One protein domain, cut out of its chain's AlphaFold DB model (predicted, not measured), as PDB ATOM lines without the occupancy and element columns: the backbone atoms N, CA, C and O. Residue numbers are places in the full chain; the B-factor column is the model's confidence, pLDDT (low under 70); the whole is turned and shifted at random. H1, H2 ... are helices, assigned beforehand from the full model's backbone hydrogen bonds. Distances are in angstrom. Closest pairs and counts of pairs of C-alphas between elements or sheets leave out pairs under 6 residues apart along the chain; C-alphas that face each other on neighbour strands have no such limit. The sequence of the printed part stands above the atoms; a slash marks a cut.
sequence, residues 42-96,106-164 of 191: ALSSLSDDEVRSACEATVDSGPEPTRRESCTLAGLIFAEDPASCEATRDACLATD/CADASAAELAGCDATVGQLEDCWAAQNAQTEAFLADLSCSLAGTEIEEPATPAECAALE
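What this domain is: This is residues 42 to 96 and 106 to 164 of the 191 residues of an uncharacterized protein of Myxococcales bacterium (UniProt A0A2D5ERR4). A loose, elongated frame: the long helix H5 makes a spine along the length, H1 runs the same way at some distance from it, the helical hairpin of H2 and H3 makes a head at one end, and short H4 and H6 lie toward the other. After H5, the stretch 142 to 157 folds back to H6, which packs on residues 123 to 131 of H5. The 114 printed residues hold six named helices, H1 to H6 in chain order, and no named strand; the class is all helix. The radius of gyration of the C-alphas is 18.0 A, and the spans are 52 by 31 by 18 A.

Where its parts are: H1, residues 48 to 61, begins at C-alpha 48 (92.475, 62.177, 95.085) and is 19.8 A long. H2 is residues 67 to 78, 16.8 A, and H3 residues 82 to 94, 18.4 A. H4 is residues 111 to 114. H5, residues 121 to 141, measures 30.4 A. H6, residues 158 to 164, ends at C-alpha 164 (76.322, 50.277, 97.187).

How they stand to each other: H1 and H4 only just touch, through residues 48 to 51 of H1, with 3 pairs of C-alphas within 8 A; the closest are Asp 48 and Ala 111, 4.8 A. H1 and H5 are close but not clearly touching, at a shallow tilt of 24 degrees, the same way; the closest C-alphas, Thr 58 and Trp 128, are 7.7 A apart. H2 and H3, a helical hairpin, touch at a steep tilt of 45 degrees, opposite ways; the closest C-alphas are Gly 75 and Cys 85, 4.2 A. H2 and H5 are close but not clearly touching, about perpendicular at 75 degrees; the closest C-alphas are Glu 69 and Leu 139, 6.6 A. H5 and H6 touch at a steep tilt of 55 degrees, opposite ways, closest at the C-alphas of Cys 127 and Cys 160, 4.6 A. H3 and H5 are apart. Every O i to N i+4 pair is within hydrogen-bond range in H1, H2, H3 and H5, and 2 of 3 are in H6; H4 is too short for such a pair.

The domain as a whole: The C-alphas farthest apart, Ser 45 and Ala 83, are 52.5 A apart. Residues 97 to 105 are not printed, and C-alphas 96 and 106 are 27.4 A apart across the cut. The link from H5 to H6, 16 residues, is long. No printed residue is under 70 in pLDDT.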
ATOM      1  N   ALA A  42      91.347  49.886 101.695       95.75
ATOM      2  CA  ALA A  42      90.035  50.507 101.835       95.75
ATOM      3  C   ALA A  42      89.891  51.701 100.879       95.75
ATOM      4  O   ALA A  42      90.794  52.539 100.806       95.75
ATOM      5  N   LEU A  43      88.743  51.813 100.214       94.69
ATOM      6  CA  LEU A  43      88.427  52.905  99.287       94.69
ATOM      7  C   LEU A  43      88.457  54.274  99.983       94.69
ATOM      8  O   LEU A  43      89.049  55.217  99.470       94.69
ATOM      9  N   SER A  44      87.967  54.356 101.220       94.62
ATOM     10  CA  SER A  44      88.061  55.560 102.065       94.62
ATOM     11  C   SER A  44      89.489  56.004 102.424       94.62
ATOM     12  O   SER A  44      89.673  57.061 103.029       94.62
ATOM     13  N   SER A  45      90.511  55.206 102.095       95.75
ATOM     14  CA  SER A  45      91.923  55.535 102.331       95.75
ATOM     15  C   SER A  45      92.673  55.993 101.077       95.75
ATOM     16  O   SER A  45      93.886  56.230 101.154       95.75
ATOM     17  N   LEU A  46      91.997  56.056  99.930       96.19
ATOM     18  CA  LEU A  46      92.587  56.530  98.684       96.19
ATOM     19  C   LEU A  46      92.784  58.050  98.725       96.19
ATOM     20  O   LEU A  46      92.010  58.777  99.346       96.19
ATOM     21  N   SER A  47      93.856  58.528  98.096       96.56
ATOM     22  CA  SER A  47      94.041  59.953  97.808       96.56
ATOM     23  C   SER A  47      93.283  60.361  96.542       96.56
ATOM     24  O   SER A  47      92.928  59.509  95.735       96.56
ATOM     25  N   ASP A  48      93.101  61.666  96.319       96.12
ATOM     26  CA  ASP A  48      92.475  62.177  95.085       96.12
ATOM     27  C   ASP A  48      93.193  61.685  93.816       96.12
ATOM     28  O   ASP A  48      92.549  61.352  92.829       96.12
ATOM     29  N   ASP A  49      94.528  61.596  93.844       95.56
ATOM     30  CA  ASP A  49      95.308  61.093  92.707       95.56
ATOM     31  C   ASP A  49      95.063  59.597  92.453       95.56
ATOM     32  O   ASP A  49      95.027  59.161  91.306       95.56
ATOM     33  N   GLU A  50      94.877  58.806  93.511       96.12
ATOM     34  CA  GLU A  50      94.574  57.375  93.396       96.12
ATOM     35  C   GLU A  50      93.139  57.146  92.917       96.12
ATOM     36  O   GLU A  50      92.912  56.259  92.099       96.12
ATOM     37  N   VAL A  51      92.185  57.964  93.372       94.88
ATOM     38  CA  VAL A  51      90.803  57.932  92.876       94.88
ATOM     39  C   VAL A  51      90.747  58.305  91.400       94.88
ATOM     40  O   VAL A  51      90.129  57.582  90.622       94.88
ATOM     41  N   ARG A  52      91.448  59.368  90.986       94.12
ATOM     42  CA  ARG A  52      91.535  59.748  89.572       94.12
ATOM     43  C   ARG A  52      92.154  58.641  88.727       94.12
ATOM     44  O   ARG A  52      91.581  58.272  87.714       94.12
ATOM     45  N   SER A  53      93.257  58.046  89.181       92.88
ATOM     46  CA  SER A  53      93.888  56.927  88.469       92.88
ATOM     47  C   SER A  53      92.972  55.702  88.360       92.88
ATOM     48  O   SER A  53      93.002  55.015  87.343       92.88
ATOM     49  N   ALA A  54      92.166  55.410  89.386       92.38
ATOM     50  CA  ALA A  54      91.187  54.325  89.335       92.38
ATOM     51  C   ALA A  54      90.017  54.644  88.384       92.38
ATOM     52  O   ALA A  54      89.528  53.745  87.696       92.38
ATOM     53  N   CYS A  55      89.591  55.909  88.316       93.69
ATOM     54  CA  CYS A  55      88.619  56.391  87.334       93.69
ATOM     55  C   CYS A  55      89.159  56.288  85.899       93.69
ATOM     56  O   CYS A  55      88.480  55.761  85.027       93.69
ATOM     57  N   GLU A  56      90.402  56.702  85.647       92.50
ATOM     58  CA  GLU A  56      91.019  56.595  84.317       92.50
ATOM     59  C   GLU A  56      91.091  55.127  83.871       92.50
ATOM     60  O   GLU A  56      90.667  54.787  82.771       92.50
ATOM     61  N   ALA A  57      91.512  54.227  84.769       91.12
ATOM     62  CA  ALA A  57      91.491  52.789  84.505       91.12
ATOM     63  C   ALA A  57      90.074  52.275  84.190       91.12
ATOM     64  O   ALA A  57      89.898  51.397  83.347       91.12
ATOM     65  N   THR A  58      89.061  52.816  84.870       88.25
ATOM     66  CA  THR A  58      87.640  52.489  84.678       88.25
ATOM     67  C   THR A  58      87.175  52.868  83.276       88.25
ATOM     68  O   THR A  58      86.662  51.998  82.573       88.25
ATOM     69  N   VAL A  59      87.416  54.111  82.855       87.31
ATOM     70  CA  VAL A  59      87.081  54.613  81.512       87.31
ATOM     71  C   VAL A  59      87.810  53.804  80.433       87.31
ATOM     72  O   VAL A  59      87.176  53.308  79.507       87.31
ATOM     73  N   ASP A  60      89.112  53.559  80.605       87.50
ATOM     74  CA  ASP A  60      89.945  52.836  79.629       87.50
ATOM     75  C   ASP A  60      89.599  51.340  79.491       87.50
ATOM     76  O   ASP A  60      89.956  50.695  78.503       87.50
ATOM     77  N   SER A  61      88.956  50.756  80.503       84.94
ATOM     78  CA  SER A  61      88.644  49.320  80.561       84.94
ATOM     79  C   SER A  61      87.203  48.977  80.197       84.94
ATOM     80  O   SER A  61      86.864  47.791  80.113       84.94
ATOM     81  N   GLY A  62      86.349  49.991  80.046       82.75
ATOM     82  CA  GLY A  62      84.945  49.806  79.720       82.75
ATOM     83  C   GLY A  62      84.776  49.131  78.355       82.75
ATOM     84  O   GLY A  62      85.596  49.324  77.455       82.75
ATOM     85  N   PRO A  63      83.719  48.327  78.161       83.81
ATOM     86  CA  PRO A  63      83.434  47.766  76.853       83.81
ATOM     87  C   PRO A  63      83.081  48.885  75.875       83.81
ATOM     88  O   PRO A  63      82.031  49.516  75.980       83.81
ATOM     89  N   GLU A  64      83.951  49.107  74.894       86.62
ATOM     90  CA  GLU A  64      83.685  50.041  73.807       86.62
ATOM     91  C   GLU A  64      82.754  49.380  72.777       86.62
ATOM     92  O   GLU A  64      83.169  48.436  72.088       86.62
ATOM     93  N   PRO A  65      81.498  49.845  72.622       88.31
ATOM     94  CA  PRO A  65      80.623  49.306  71.597       88.31
ATOM     95  C   PRO A  65      81.230  49.577  70.222       88.31
ATOM     96  O   PRO A  65      81.651  50.687  69.885       88.31
ATOM     97  N   THR A  66      81.229  48.564  69.363       92.25
ATOM     98  CA  THR A  66      81.560  48.763  67.958       92.25
ATOM     99  C   THR A  66      80.598  49.780  67.356       92.25
ATOM    100  O   THR A  66      79.416  49.837  67.690       92.25
ATOM    101  N   ARG A  67      81.053  50.519  66.341       92.56
ATOM    102  CA  ARG A  67      80.186  51.452  65.602       92.56
ATOM    103  C   ARG A  67      78.874  50.810  65.134       92.56
ATOM    104  O   ARG A  67      77.846  51.472  65.044       92.56
ATOM    105  N   ARG A  68      78.895  49.511  64.820       94.44
ATOM    106  CA  ARG A  68      77.691  48.764  64.450       94.44
ATOM    107  C   ARG A  68      76.738  48.580  65.631       94.44
ATOM    108  O   ARG A  68      75.537  48.729  65.417       94.44
ATOM    109  N   GLU A  69      77.242  48.255  66.815       95.06
ATOM    110  CA  GLU A  69      76.445  48.136  68.043       95.06
ATOM    111  C   GLU A  69      75.858  49.494  68.431       95.06
ATOM    112  O   GLU A  69      74.639  49.582  68.558       95.06
ATOM    113  N   SER A  70      76.650  50.573  68.454       93.19
ATOM    114  CA  SER A  70      76.150  51.928  68.754       93.19
ATOM    115  C   SER A  70      75.057  52.370  67.774       93.19
ATOM    116  O   SER A  70      73.996  52.846  68.177       93.19
ATOM    117  N   CYS A  71      75.253  52.141  66.469       95.75
ATOM    118  CA  CYS A  71      74.231  52.435  65.462       95.75
ATOM    119  C   CYS A  71      72.988  51.535  65.583       95.75
ATOM    120  O   CYS A  71      71.889  51.956  65.225       95.75
ATOM    121  N   THR A  72      73.144  50.294  66.053       96.25
ATOM    122  CA  THR A  72      72.013  49.382  66.288       96.25
ATOM    123  C   THR A  72      71.222  49.825  67.512       96.25
ATOM    124  O   THR A  72      70.000  49.876  67.434       96.25
ATOM    125  N   LEU A  73      71.897  50.227  68.591       94.06
ATOM    126  CA  LEU A  73      71.272  50.782  69.788       94.06
ATOM    127  C   LEU A  73      70.489  52.061  69.469       94.06
ATOM    128  O   LEU A  73      69.323  52.170  69.835       94.06
ATOM    129  N   ALA A  74      71.072  52.985  68.697       92.88
ATOM    130  CA  ALA A  74      70.356  54.167  68.210       92.88
ATOM    131  C   ALA A  74      69.107  53.779  67.397       92.88
ATOM    132  O   ALA A  74      68.036  54.354  67.574       92.88
ATOM    133  N   GLY A  75      69.224  52.761  66.539       95.38
ATOM    134  CA  GLY A  75      68.082  52.185  65.834       95.38
ATOM    135  C   GLY A  75      67.000  51.684  66.788       95.38
ATOM    136  O   GLY A  75      65.843  52.038  66.611       95.38
ATOM    137  N   LEU A  76      67.369  50.921  67.813       95.31
ATOM    138  CA  LEU A  76      66.443  50.362  68.798       95.31
ATOM    139  C   LEU A  76      65.725  51.423  69.642       95.31
ATOM    140  O   LEU A  76      64.552  51.243  69.946       95.31
ATOM    141  N   ILE A  77      66.395  52.528  69.979       92.81
ATOM    142  CA  ILE A  77      65.810  53.626  70.767       92.81
ATOM    143  C   ILE A  77      64.720  54.368  69.978       92.81
ATOM    144  O   ILE A  77      63.700  54.759  70.544       92.81
ATOM    145  N   PHE A  78      64.929  54.586  68.676       90.94
ATOM    146  CA  PHE A  78      64.058  55.452  67.872       90.94
ATOM    147  C   PHE A  78      63.096  54.706  66.936       90.94
ATOM    148  O   PHE A  78      62.204  55.334  66.366       90.94
ATOM    149  N   ALA A  79      63.273  53.399  66.737       94.62
ATOM    150  CA  ALA A  79      62.467  52.604  65.816       94.62
ATOM    151  C   ALA A  79      61.345  51.826  66.514       94.62
ATOM    152  O   ALA A  79      61.529  51.237  67.575       94.62
ATOM    153  N   GLU A  80      60.194  51.742  65.849       94.81
ATOM    154  CA  GLU A  80      59.032  50.983  66.327       94.81
ATOM    155  C   GLU A  80      59.011  49.536  65.799       94.81
ATOM    156  O   GLU A  80      58.220  48.715  66.264       94.81
ATOM    157  N   ASP A  81      59.852  49.211  64.811       97.31
ATOM    158  CA  ASP A  81      59.882  47.904  64.158       97.31
ATOM    159  C   ASP A  81      61.281  47.544  63.610       97.31
ATOM    160  O   ASP A  81      62.130  48.424  63.419       97.31
ATOM    161  N   PRO A  82      61.548  46.258  63.308       97.81
ATOM    162  CA  PRO A  82      62.873  45.835  62.858       97.81
ATOM    163  C   PRO A  82      63.362  46.508  61.573       97.81
ATOM    164  O   PRO A  82      64.556  46.774  61.446       97.81
ATOM    165  N   ALA A  83      62.471  46.811  60.622       98.00
ATOM    166  CA  ALA A  83      62.872  47.411  59.354       98.00
ATOM    167  C   ALA A  83      63.251  48.889  59.525       98.00
ATOM    168  O   ALA A  83      64.219  49.347  58.913       98.00
ATOM    169  N   SER A  84      62.530  49.633  60.371       97.50
ATOM    170  CA  SER A  84      62.908  51.011  60.712       97.50
ATOM    171  C   SER A  84      64.212  51.066  61.518       97.50
ATOM    172  O   SER A  84      65.050  51.922  61.235       97.50
ATOM    173  N   CYS A  85      64.464  50.105  62.414       98.19
ATOM    174  CA  CYS A  85      65.755  49.989  63.106       98.19
ATOM    175  C   CYS A  85      66.912  49.746  62.131       98.19
ATOM    176  O   CYS A  85      67.937  50.424  62.207       98.19
ATOM    177  N   GLU A  86      66.755  48.816  61.182       98.06
ATOM    178  CA  GLU A  86      67.788  48.530  60.181       98.06
ATOM    179  C   GLU A  86      68.100  49.757  59.320       98.06
ATOM    180  O   GLU A  86      69.271  50.051  59.081       98.06
ATOM    181  N   ALA A  87      67.069  50.503  58.912       97.81
ATOM    182  CA  ALA A  87      67.238  51.736  58.155       97.81
ATOM    183  C   ALA A  87      68.005  52.806  58.953       97.81
ATOM    184  O   ALA A  87      68.919  53.430  58.411       97.81
ATOM    185  N   THR A  88      67.680  52.990  60.237       97.12
ATOM    186  CA  THR A  88      68.389  53.922  61.129       97.12
ATOM    187  C   THR A  88      69.840  53.501  61.343       97.12
ATOM    188  O   THR A  88      70.745  54.325  61.203       97.12
ATOM    189  N   ARG A  89      70.089  52.212  61.607       97.25
ATOM    190  CA  ARG A  89      71.443  51.661  61.746       97.25
ATOM    191  C   ARG A  89      72.268  51.916  60.488       97.25
ATOM    192  O   ARG A  89      73.404  52.372  60.582       97.25
ATOM    193  N   ASP A  90      71.715  51.617  59.317       97.56
ATOM    194  CA  ASP A  90      72.428  51.759  58.047       97.56
ATOM    195  C   ASP A  90      72.700  53.234  57.715       97.56
ATOM    196  O   ASP A  90      73.781  53.559  57.221       97.56
ATOM    197  N   ALA A  91      71.772  54.138  58.047       96.31
ATOM    198  CA  ALA A  91      71.989  55.579  57.937       96.31
ATOM    199  C   ALA A  91      73.102  56.067  58.881       96.31
ATOM    200  O   ALA A  91      73.985  56.804  58.453       96.31
ATOM    201  N   CYS A  92      73.110  55.607  60.134       95.88
ATOM    202  CA  CYS A  92      74.167  55.903  61.104       95.88
ATOM    203  C   CYS A  92      75.542  55.399  60.631       95.88
ATOM    204  O   CYS A  92      76.532  56.130  60.663       95.88
ATOM    205  N   LEU A  93      75.610  54.179  60.090       96.06
ATOM    206  CA  LEU A  93      76.842  53.611  59.531       96.06
ATOM    207  C   LEU A  93      77.345  54.352  58.282       96.06
ATOM    208  O   LEU A  93      78.534  54.276  57.973       96.06
ATOM    209  N   ALA A  94      76.467  55.054  57.564       96.56
ATOM    210  CA  ALA A  94      76.826  55.851  56.394       96.56
ATOM    211  C   ALA A  94      77.353  57.256  56.742       96.56
ATOM    212  O   ALA A  94      77.964  57.897  55.886       96.56
ATOM    213  N   THR A  95      77.134  57.730  57.970       93.50
ATOM    214  CA  THR A  95      77.574  59.052  58.440       93.50
ATOM    215  C   THR A  95      78.951  58.955  59.065       93.50
ATOM    216  O   THR A  95      79.103  58.250  60.056       93.50
ATOM    217  N   ASP A  96      79.953  59.650  58.526       88.06
ATOM    218  CA  ASP A  96      81.264  59.741  59.178       88.06
ATOM    219  C   ASP A  96      81.120  60.303  60.603       88.06
ATOM    220  O   ASP A  96      80.420  61.303  60.776       88.06
ATOM    221  N   CYS A 106      87.300  62.075  84.379       92.06
ATOM    222  CA  CYS A 106      87.889  61.821  85.688       92.06
ATOM    223  C   CYS A 106      88.434  63.082  86.370       92.06
ATOM    224  O   CYS A 106      88.974  63.002  87.481       92.06
ATOM    225  N   ALA A 107      88.280  64.261  85.755       91.19
ATOM    226  CA  ALA A 107      88.793  65.518  86.294       91.19
ATOM    227  C   ALA A 107      88.235  65.830  87.693       91.19
ATOM    228  O   ALA A 107      88.980  66.282  88.572       91.19
ATOM    229  N   ASP A 108      86.946  65.550  87.897       89.00
ATOM    230  CA  ASP A 108      86.214  65.838  89.133       89.00
ATOM    231  C   ASP A 108      86.257  64.691  90.159       89.00
ATOM    232  O   ASP A 108      85.832  64.882  91.299       89.00
ATOM    233  N   ALA A 109      86.828  63.535  89.796       90.56
ATOM    234  CA  ALA A 109      86.940  62.382  90.683       90.56
ATOM    235  C   ALA A 109      87.811  62.708  91.911       90.56
ATOM    236  O   ALA A 109      88.935  63.219  91.797       90.56
ATOM    237  N   SER A 110      87.297  62.416  93.107       93.00
ATOM    238  CA  SER A 110      87.919  62.828  94.367       93.00
ATOM    239  C   SER A 110      87.720  61.828  95.508       93.00
ATOM    240  O   SER A 110      86.719  61.123  95.613       93.00
ATOM    241  N   ALA A 111      88.653  61.815  96.461       92.50
ATOM    242  CA  ALA A 111      88.553  60.979  97.657       92.50
ATOM    243  C   ALA A 111      87.375  61.365  98.567       92.50
ATOM    244  O   ALA A 111      86.967  60.574  99.419       92.50
ATOM    245  N   ALA A 112      86.819  62.570  98.402       89.62
ATOM    246  CA  ALA A 112      85.646  63.011  99.148       89.62
ATOM    247  C   ALA A 112      84.413  62.139  98.859       89.62
ATOM    248  O   ALA A 112      83.623  61.909  99.772       89.62
ATOM    249  N   GLU A 113      84.287  61.608  97.641       87.81
ATOM    250  CA  GLU A 113      83.189  60.721  97.224       87.81
ATOM    251  C   GLU A 113      83.286  59.339  97.887       87.81
ATOM    252  O   GLU A 113      82.286  58.662  98.099       87.81
ATOM    253  N   LEU A 114      84.490  58.943  98.309       90.50
ATOM    254  CA  LEU A 114      84.749  57.682  99.007       90.50
ATOM    255  C   LEU A 114      84.750  57.836 100.535       90.50
ATOM    256  O   LEU A 114      85.083  56.893 101.265       90.50
ATOM    257  N   ALA A 115      84.393  59.011 101.058       86.75
ATOM    258  CA  ALA A 115      84.325  59.229 102.495       86.75
ATOM    259  C   ALA A 115      83.293  58.282 103.133       86.75
ATOM    260  O   ALA A 115      82.130  58.256 102.756       86.75
ATOM    261  N   GLY A 116      83.721  57.479 104.112       85.38
ATOM    262  CA  GLY A 116      82.840  56.500 104.768       85.38
ATOM    263  C   GLY A 116      82.559  55.230 103.954       85.38
ATOM    264  O   GLY A 116      81.786  54.393 104.410       85.38
ATOM    265  N   CYS A 117      83.201  55.059 102.794       92.44
ATOM    266  CA  CYS A 117      83.148  53.828 102.014       92.44
ATOM    267  C   CYS A 117      84.100  52.785 102.622       92.44
ATOM    268  O   CYS A 117      85.332  52.902 102.562       92.44
ATOM    269  N   ASP A 118      83.515  51.759 103.240       92.69
ATOM    270  CA  ASP A 118      84.252  50.700 103.937       92.69
ATOM    271  C   ASP A 118      84.668  49.555 103.001       92.69
ATOM    272  O   ASP A 118      85.297  48.593 103.447       92.69
ATOM    273  N   ALA A 119      84.280  49.594 101.724       95.56
ATOM    274  CA  ALA A 119      84.685  48.596 100.740       95.56
ATOM    275  C   ALA A 119      86.175  48.709 100.380       95.56
ATOM    276  O   ALA A 119      86.827  49.727 100.635       95.56
ATOM    277  N   THR A 120      86.728  47.638  99.815       96.19
ATOM    278  CA  THR A 120      88.118  47.615  99.346       96.19
ATOM    279  C   THR A 120      88.209  47.851  97.844       96.19
ATOM    280  O   THR A 120      87.239  47.636  97.117       96.19
ATOM    281  N   VAL A 121      89.397  48.239  97.375       95.50
ATOM    282  CA  VAL A 121      89.732  48.326  95.945       95.50
ATOM    283  C   VAL A 121      89.356  47.035  95.218       95.50
ATOM    284  O   VAL A 121      88.690  47.087  94.197       95.50
ATOM    285  N   GLY A 122      89.684  45.866  95.776       95.31
ATOM    286  CA  GLY A 122      89.358  44.588  95.143       95.31
ATOM    287  C   GLY A 122      87.855  44.356  94.961       95.31
ATOM    288  O   GLY A 122      87.457  43.743  93.982       95.31
ATOM    289  N   GLN A 123      87.011  44.868  95.863       94.56
ATOM    290  CA  GLN A 123      85.556  44.764  95.713       94.56
ATOM    291  C   GLN A 123      85.011  45.707  94.638       94.56
ATOM    292  O   GLN A 123      84.088  45.328  93.921       94.56
ATOM    293  N   LEU A 124      85.575  46.915  94.530       93.31
ATOM    294  CA  LEU A 124      85.290  47.813  93.411       93.31
ATOM    295  C   LEU A 124      85.686  47.140  92.097       93.31
ATOM    296  O   LEU A 124      84.893  47.115  91.163       93.31
ATOM    297  N   GLU A 125      86.876  46.539  92.055       94.38
ATOM    298  CA  GLU A 125      87.373  45.894  90.849       94.38
ATOM    299  C   GLU A 125      86.517  44.700  90.414       94.38
ATOM    300  O   GLU A 125      86.230  44.541  89.230       94.38
ATOM    301  N   ASP A 126      86.070  43.887  91.372       93.88
ATOM    302  CA  ASP A 126      85.174  42.759  91.109       93.88
ATOM    303  C   ASP A 126      83.801  43.233  90.608       93.88
ATOM    304  O   ASP A 126      83.251  42.640  89.677       93.88
ATOM    305  N   CYS A 127      83.259  44.318  91.178       93.44
ATOM    306  CA  CYS A 127      82.042  44.949  90.667       93.44
ATOM    307  C   CYS A 127      82.229  45.411  89.218       93.44
ATOM    308  O   CYS A 127      81.412  45.077  88.360       93.44
ATOM    309  N   TRP A 128      83.321  46.116  88.924       92.62
ATOM    310  CA  TRP A 128      83.564  46.649  87.589       92.62
ATOM    311  C   TRP A 128      83.755  45.551  86.543       92.62
ATOM    312  O   TRP A 128      83.149  45.590  85.475       92.62
ATOM    313  N   ALA A 129      84.509  44.503  86.879       92.75
ATOM    314  CA  ALA A 129      84.659  43.337  86.016       92.75
ATOM    315  C   ALA A 129      83.309  42.651  85.731       92.75
ATOM    316  O   ALA A 129      83.036  42.268  84.592       92.75
ATOM    317  N   ALA A 130      82.446  42.517  86.745       92.38
ATOM    318  CA  ALA A 130      81.120  41.929  86.581       92.38
ATOM    319  C   ALA A 130      80.191  42.813  85.731       92.38
ATOM    320  O   ALA A 130      79.454  42.293  84.889       92.38
ATOM    321  N   GLN A 131      80.250  44.134  85.915       91.00
ATOM    322  CA  GLN A 131      79.494  45.098  85.119       91.00
ATOM    323  C   GLN A 131      79.945  45.080  83.655       91.00
ATOM    324  O   GLN A 131      79.106  44.951  82.768       91.00
ATOM    325  N   ASN A 132      81.254  45.103  83.391       91.38
ATOM    326  CA  ASN A 132      81.793  45.038  82.033       91.38
ATOM    327  C   ASN A 132      81.374  43.745  81.329       91.38
ATOM    328  O   ASN A 132      80.836  43.800  80.227       91.38
ATOM    329  N   ALA A 133      81.514  42.589  81.986       91.81
ATOM    330  CA  ALA A 133      81.090  41.308  81.420       91.81
ATOM    331  C   ALA A 133      79.583  41.270  81.101       91.81
ATOM    332  O   ALA A 133      79.157  40.672  80.111       91.81
ATOM    333  N   GLN A 134      78.763  41.911  81.935       91.94
ATOM    334  CA  GLN A 134      77.330  42.029  81.699       91.94
ATOM    335  C   GLN A 134      77.016  42.958  80.519       91.94
ATOM    336  O   GLN A 134      76.194  42.602  79.674       91.94
ATOM    337  N   THR A 135      77.678  44.112  80.434       90.62
ATOM    338  CA  THR A 135      77.517  45.060  79.327       90.62
ATOM    339  C   THR A 135      77.981  44.450  78.006       90.62
ATOM    340  O   THR A 135      77.270  44.559  77.012       90.62
ATOM    341  N   GLU A 136      79.102  43.727  77.978       91.12
ATOM    342  CA  GLU A 136      79.552  42.980  76.795       91.12
ATOM    343  C   GLU A 136      78.503  41.960  76.336       91.12
ATOM    344  O   GLU A 136      78.187  41.875  75.148       91.12
ATOM    345  N   ALA A 137      77.931  41.201  77.275       91.38
ATOM    346  CA  ALA A 137      76.884  40.234  76.967       91.38
ATOM    347  C   ALA A 137      75.617  40.912  76.424       91.38
ATOM    348  O   ALA A 137      75.009  40.403  75.482       91.38
ATOM    349  N   PHE A 138      75.242  42.062  76.987       91.00
ATOM    350  CA  PHE A 138      74.121  42.868  76.513       91.00
ATOM    351  C   PHE A 138      74.367  43.393  75.092       91.00
ATOM    352  O   PHE A 138      73.540  43.172  74.209       91.00
ATOM    353  N   LEU A 139      75.523  44.018  74.844       91.00
ATOM    354  CA  LEU A 139      75.911  44.534  73.528       91.00
ATOM    355  C   LEU A 139      75.932  43.426  72.467       91.00
ATOM    356  O   LEU A 139      75.446  43.636  71.355       91.00
ATOM    357  N   ALA A 140      76.416  42.233  72.819       90.25
ATOM    358  CA  ALA A 140      76.462  41.084  71.918       90.25
ATOM    359  C   ALA A 140      75.073  40.543  71.523       90.25
ATOM    360  O   ALA A 140      74.945  39.917  70.466       90.25
ATOM    361  N   ASP A 141      74.042  40.768  72.343       91.50
ATOM    362  CA  ASP A 141      72.656  40.370  72.053       91.50
ATOM    363  C   ASP A 141      71.889  41.438  71.243       91.50
ATOM    364  O   ASP A 141      70.853  41.152  70.628       91.50
ATOM    365  N   LEU A 142      72.421  42.669  71.168       91.25
ATOM    366  CA  LEU A 142      71.767  43.769  70.466       91.25
ATOM    367  C   LEU A 142      71.556  43.460  68.986       91.25
ATOM    368  O   LEU A 142      72.470  43.248  68.183       91.25
ATOM    369  N   SER A 143      70.291  43.517  68.590       95.31
ATOM    370  CA  SER A 143      69.876  43.296  67.216       95.31
ATOM    371  C   SER A 143      68.563  44.009  66.931       95.31
ATOM    372  O   SER A 143      67.697  44.116  67.794       95.31
ATOM    373  N   CYS A 144      68.361  44.446  65.684       97.31
ATOM    374  CA  CYS A 144      67.123  45.126  65.287       97.31
ATOM    375  C   CYS A 144      65.859  44.262  65.414       97.31
ATOM    376  O   CYS A 144      64.759  44.797  65.342       97.31
ATOM    377  N   SER A 145      65.971  42.948  65.645       96.31
ATOM    378  CA  SER A 145      64.809  42.124  66.002       96.31
ATOM    379  C   SER A 145      64.172  42.508  67.339       96.31
ATOM    380  O   SER A 145      63.016  42.156  67.551       96.31
ATOM    381  N   LEU A 146      64.893  43.230  68.202       94.31
ATOM    382  CA  LEU A 146      64.380  43.759  69.468       94.31
ATOM    383  C   LEU A 146      63.573  45.061  69.288       94.31
ATOM    384  O   LEU A 146      62.975  45.549  70.245       94.31
ATOM    385  N   ALA A 147      63.521  45.639  68.084       95.44
ATOM    386  CA  ALA A 147      62.786  46.880  67.850       95.44
ATOM    387  C   ALA A 147      61.278  46.691  68.083       95.44
ATOM    388  O   ALA A 147      60.678  45.722  67.608       95.44
ATOM    389  N   GLY A 148      60.675  47.628  68.820       90.31
ATOM    390  CA  GLY A 148      59.277  47.542  69.250       90.31
ATOM    391  C   GLY A 148      59.023  46.558  70.401       90.31
ATOM    392  O   GLY A 148      57.864  46.285  70.717       90.31
ATOM    393  N   THR A 149      60.077  46.019  71.025       92.00
ATOM    394  CA  THR A 149      59.993  45.221  72.258       92.00
ATOM    395  C   THR A 149      60.508  46.018  73.454       92.00
ATOM    396  O   THR A 149      61.237  46.995  73.286       92.00
ATOM    397  N   GLU A 150      60.111  45.624  74.663       86.06
ATOM    398  CA  GLU A 150      60.695  46.178  75.886       86.06
ATOM    399  C   GLU A 150      62.105  45.596  76.054       86.06
ATOM    400  O   GLU A 150      62.263  44.386  76.207       86.06
ATOM    401  N   ILE A 151      63.124  46.456  75.979       84.75
ATOM    402  CA  ILE A 151      64.507  46.082  76.280       84.75
ATOM    403  C   ILE A 151      64.640  46.101  77.799       84.75
ATOM    404  O   ILE A 151      64.545  47.158  78.418       84.75
ATOM    405  N   GLU A 152      64.803  44.925  78.394       84.56
ATOM    406  CA  GLU A 152      65.032  44.806  79.830       84.56
ATOM    407  C   GLU A 152      66.442  45.306  80.156       84.56
ATOM    408  O   GLU A 152      67.429  44.823  79.595       84.56
ATOM    409  N   GLU A 153      66.533  46.277  81.064       80.06
ATOM    410  CA  GLU A 153      67.822  46.705  81.593       80.06
ATOM    411  C   GLU A 153      68.471  45.546  82.360       80.06
ATOM    412  O   GLU A 153      67.796  44.837  83.120       80.06
ATOM    413  N   PRO A 154      69.778  45.320  82.168       83.06
ATOM    414  CA  PRO A 154      70.465  44.263  82.877       83.06
ATOM    415  C   PRO A 154      70.464  44.551  84.387       83.06
ATOM    416  O   PRO A 154      70.680  45.675  84.833       83.06
ATOM    417  N   ALA A 155      70.196  43.522  85.192       88.31
ATOM    418  CA  ALA A 155      70.156  43.667  86.644       88.31
ATOM    419  C   ALA A 155      71.551  43.951  87.215       88.31
ATOM    420  O   ALA A 155      72.499  43.268  86.838       88.31
ATOM    421  N   THR A 156      71.665  44.853  88.192       88.00
ATOM    422  CA  THR A 156      72.934  45.150  88.875       88.00
ATOM    423  C   THR A 156      73.637  43.864  89.340       88.00
ATOM    424  O   THR A 156      73.014  43.054  90.042       88.00
ATOM    425  N   PRO A 157      74.921  43.648  88.987       90.69
ATOM    426  CA  PRO A 157      75.682  42.498  89.462       90.69
ATOM    427  C   PRO A 157      75.721  42.426  90.992       90.69
ATOM    428  O   PRO A 157      75.737  43.451  91.678       90.69
ATOM    429  N   ALA A 158      75.757  41.215  91.549       91.19
ATOM    430  CA  ALA A 158      75.726  41.018  93.003       91.19
ATOM    431  C   ALA A 158      76.943  41.658  93.695       91.19
ATOM    432  O   ALA A 158      76.846  42.153  94.818       91.19
ATOM    433  N   GLU A 159      78.073  41.665  92.994       89.56
ATOM    434  CA  GLU A 159      79.325  42.305  93.370       89.56
ATOM    435  C   GLU A 159      79.150  43.822  93.539       89.56
ATOM    436  O   GLU A 159      79.668  44.395  94.498       89.56
ATOM    437  N   CYS A 160      78.360  44.455  92.668       91.50
ATOM    438  CA  CYS A 160      78.066  45.888  92.715       91.50
ATOM    439  C   CYS A 160      77.005  46.240  93.759       91.50
ATOM    440  O   CYS A 160      77.180  47.198  94.506       91.50
ATOM    441  N   ALA A 161      75.956  45.425  93.901       90.00
ATOM    442  CA  ALA A 161      74.939  45.636  94.933       90.00
ATOM    443  C   ALA A 161      75.547  45.634  96.354       90.00
ATOM    444  O   ALA A 161      75.180  46.438  97.207       90.00
ATOM    445  N   ALA A 162      76.537  44.770  96.607       85.50
ATOM    446  CA  ALA A 162      77.259  44.744  97.881       85.50
ATOM    447  C   ALA A 162      78.164  45.974  98.103       85.50
ATOM    448  O   ALA A 162      78.555  46.256  99.240       85.50
ATOM    449  N   LEU A 163      78.540  46.675  97.030       88.25
ATOM    450  CA  LEU A 163      79.355  47.884  97.071       88.25
ATOM    451  C   LEU A 163      78.502  49.103  97.450       88.25
ATOM    452  O   LEU A 163      78.900  49.865  98.329       88.25
ATOM    453  N   GLU A 164      77.302  49.224  96.874       85.81
ATOM    454  CA  GLU A 164      76.322  50.277  97.187       85.81
ATOM    455  C   GLU A 164      75.972  50.304  98.683       85.81
ATOM    456  O   GLU A 164      75.996  51.359  99.319       85.81
TER     457      GLU A 164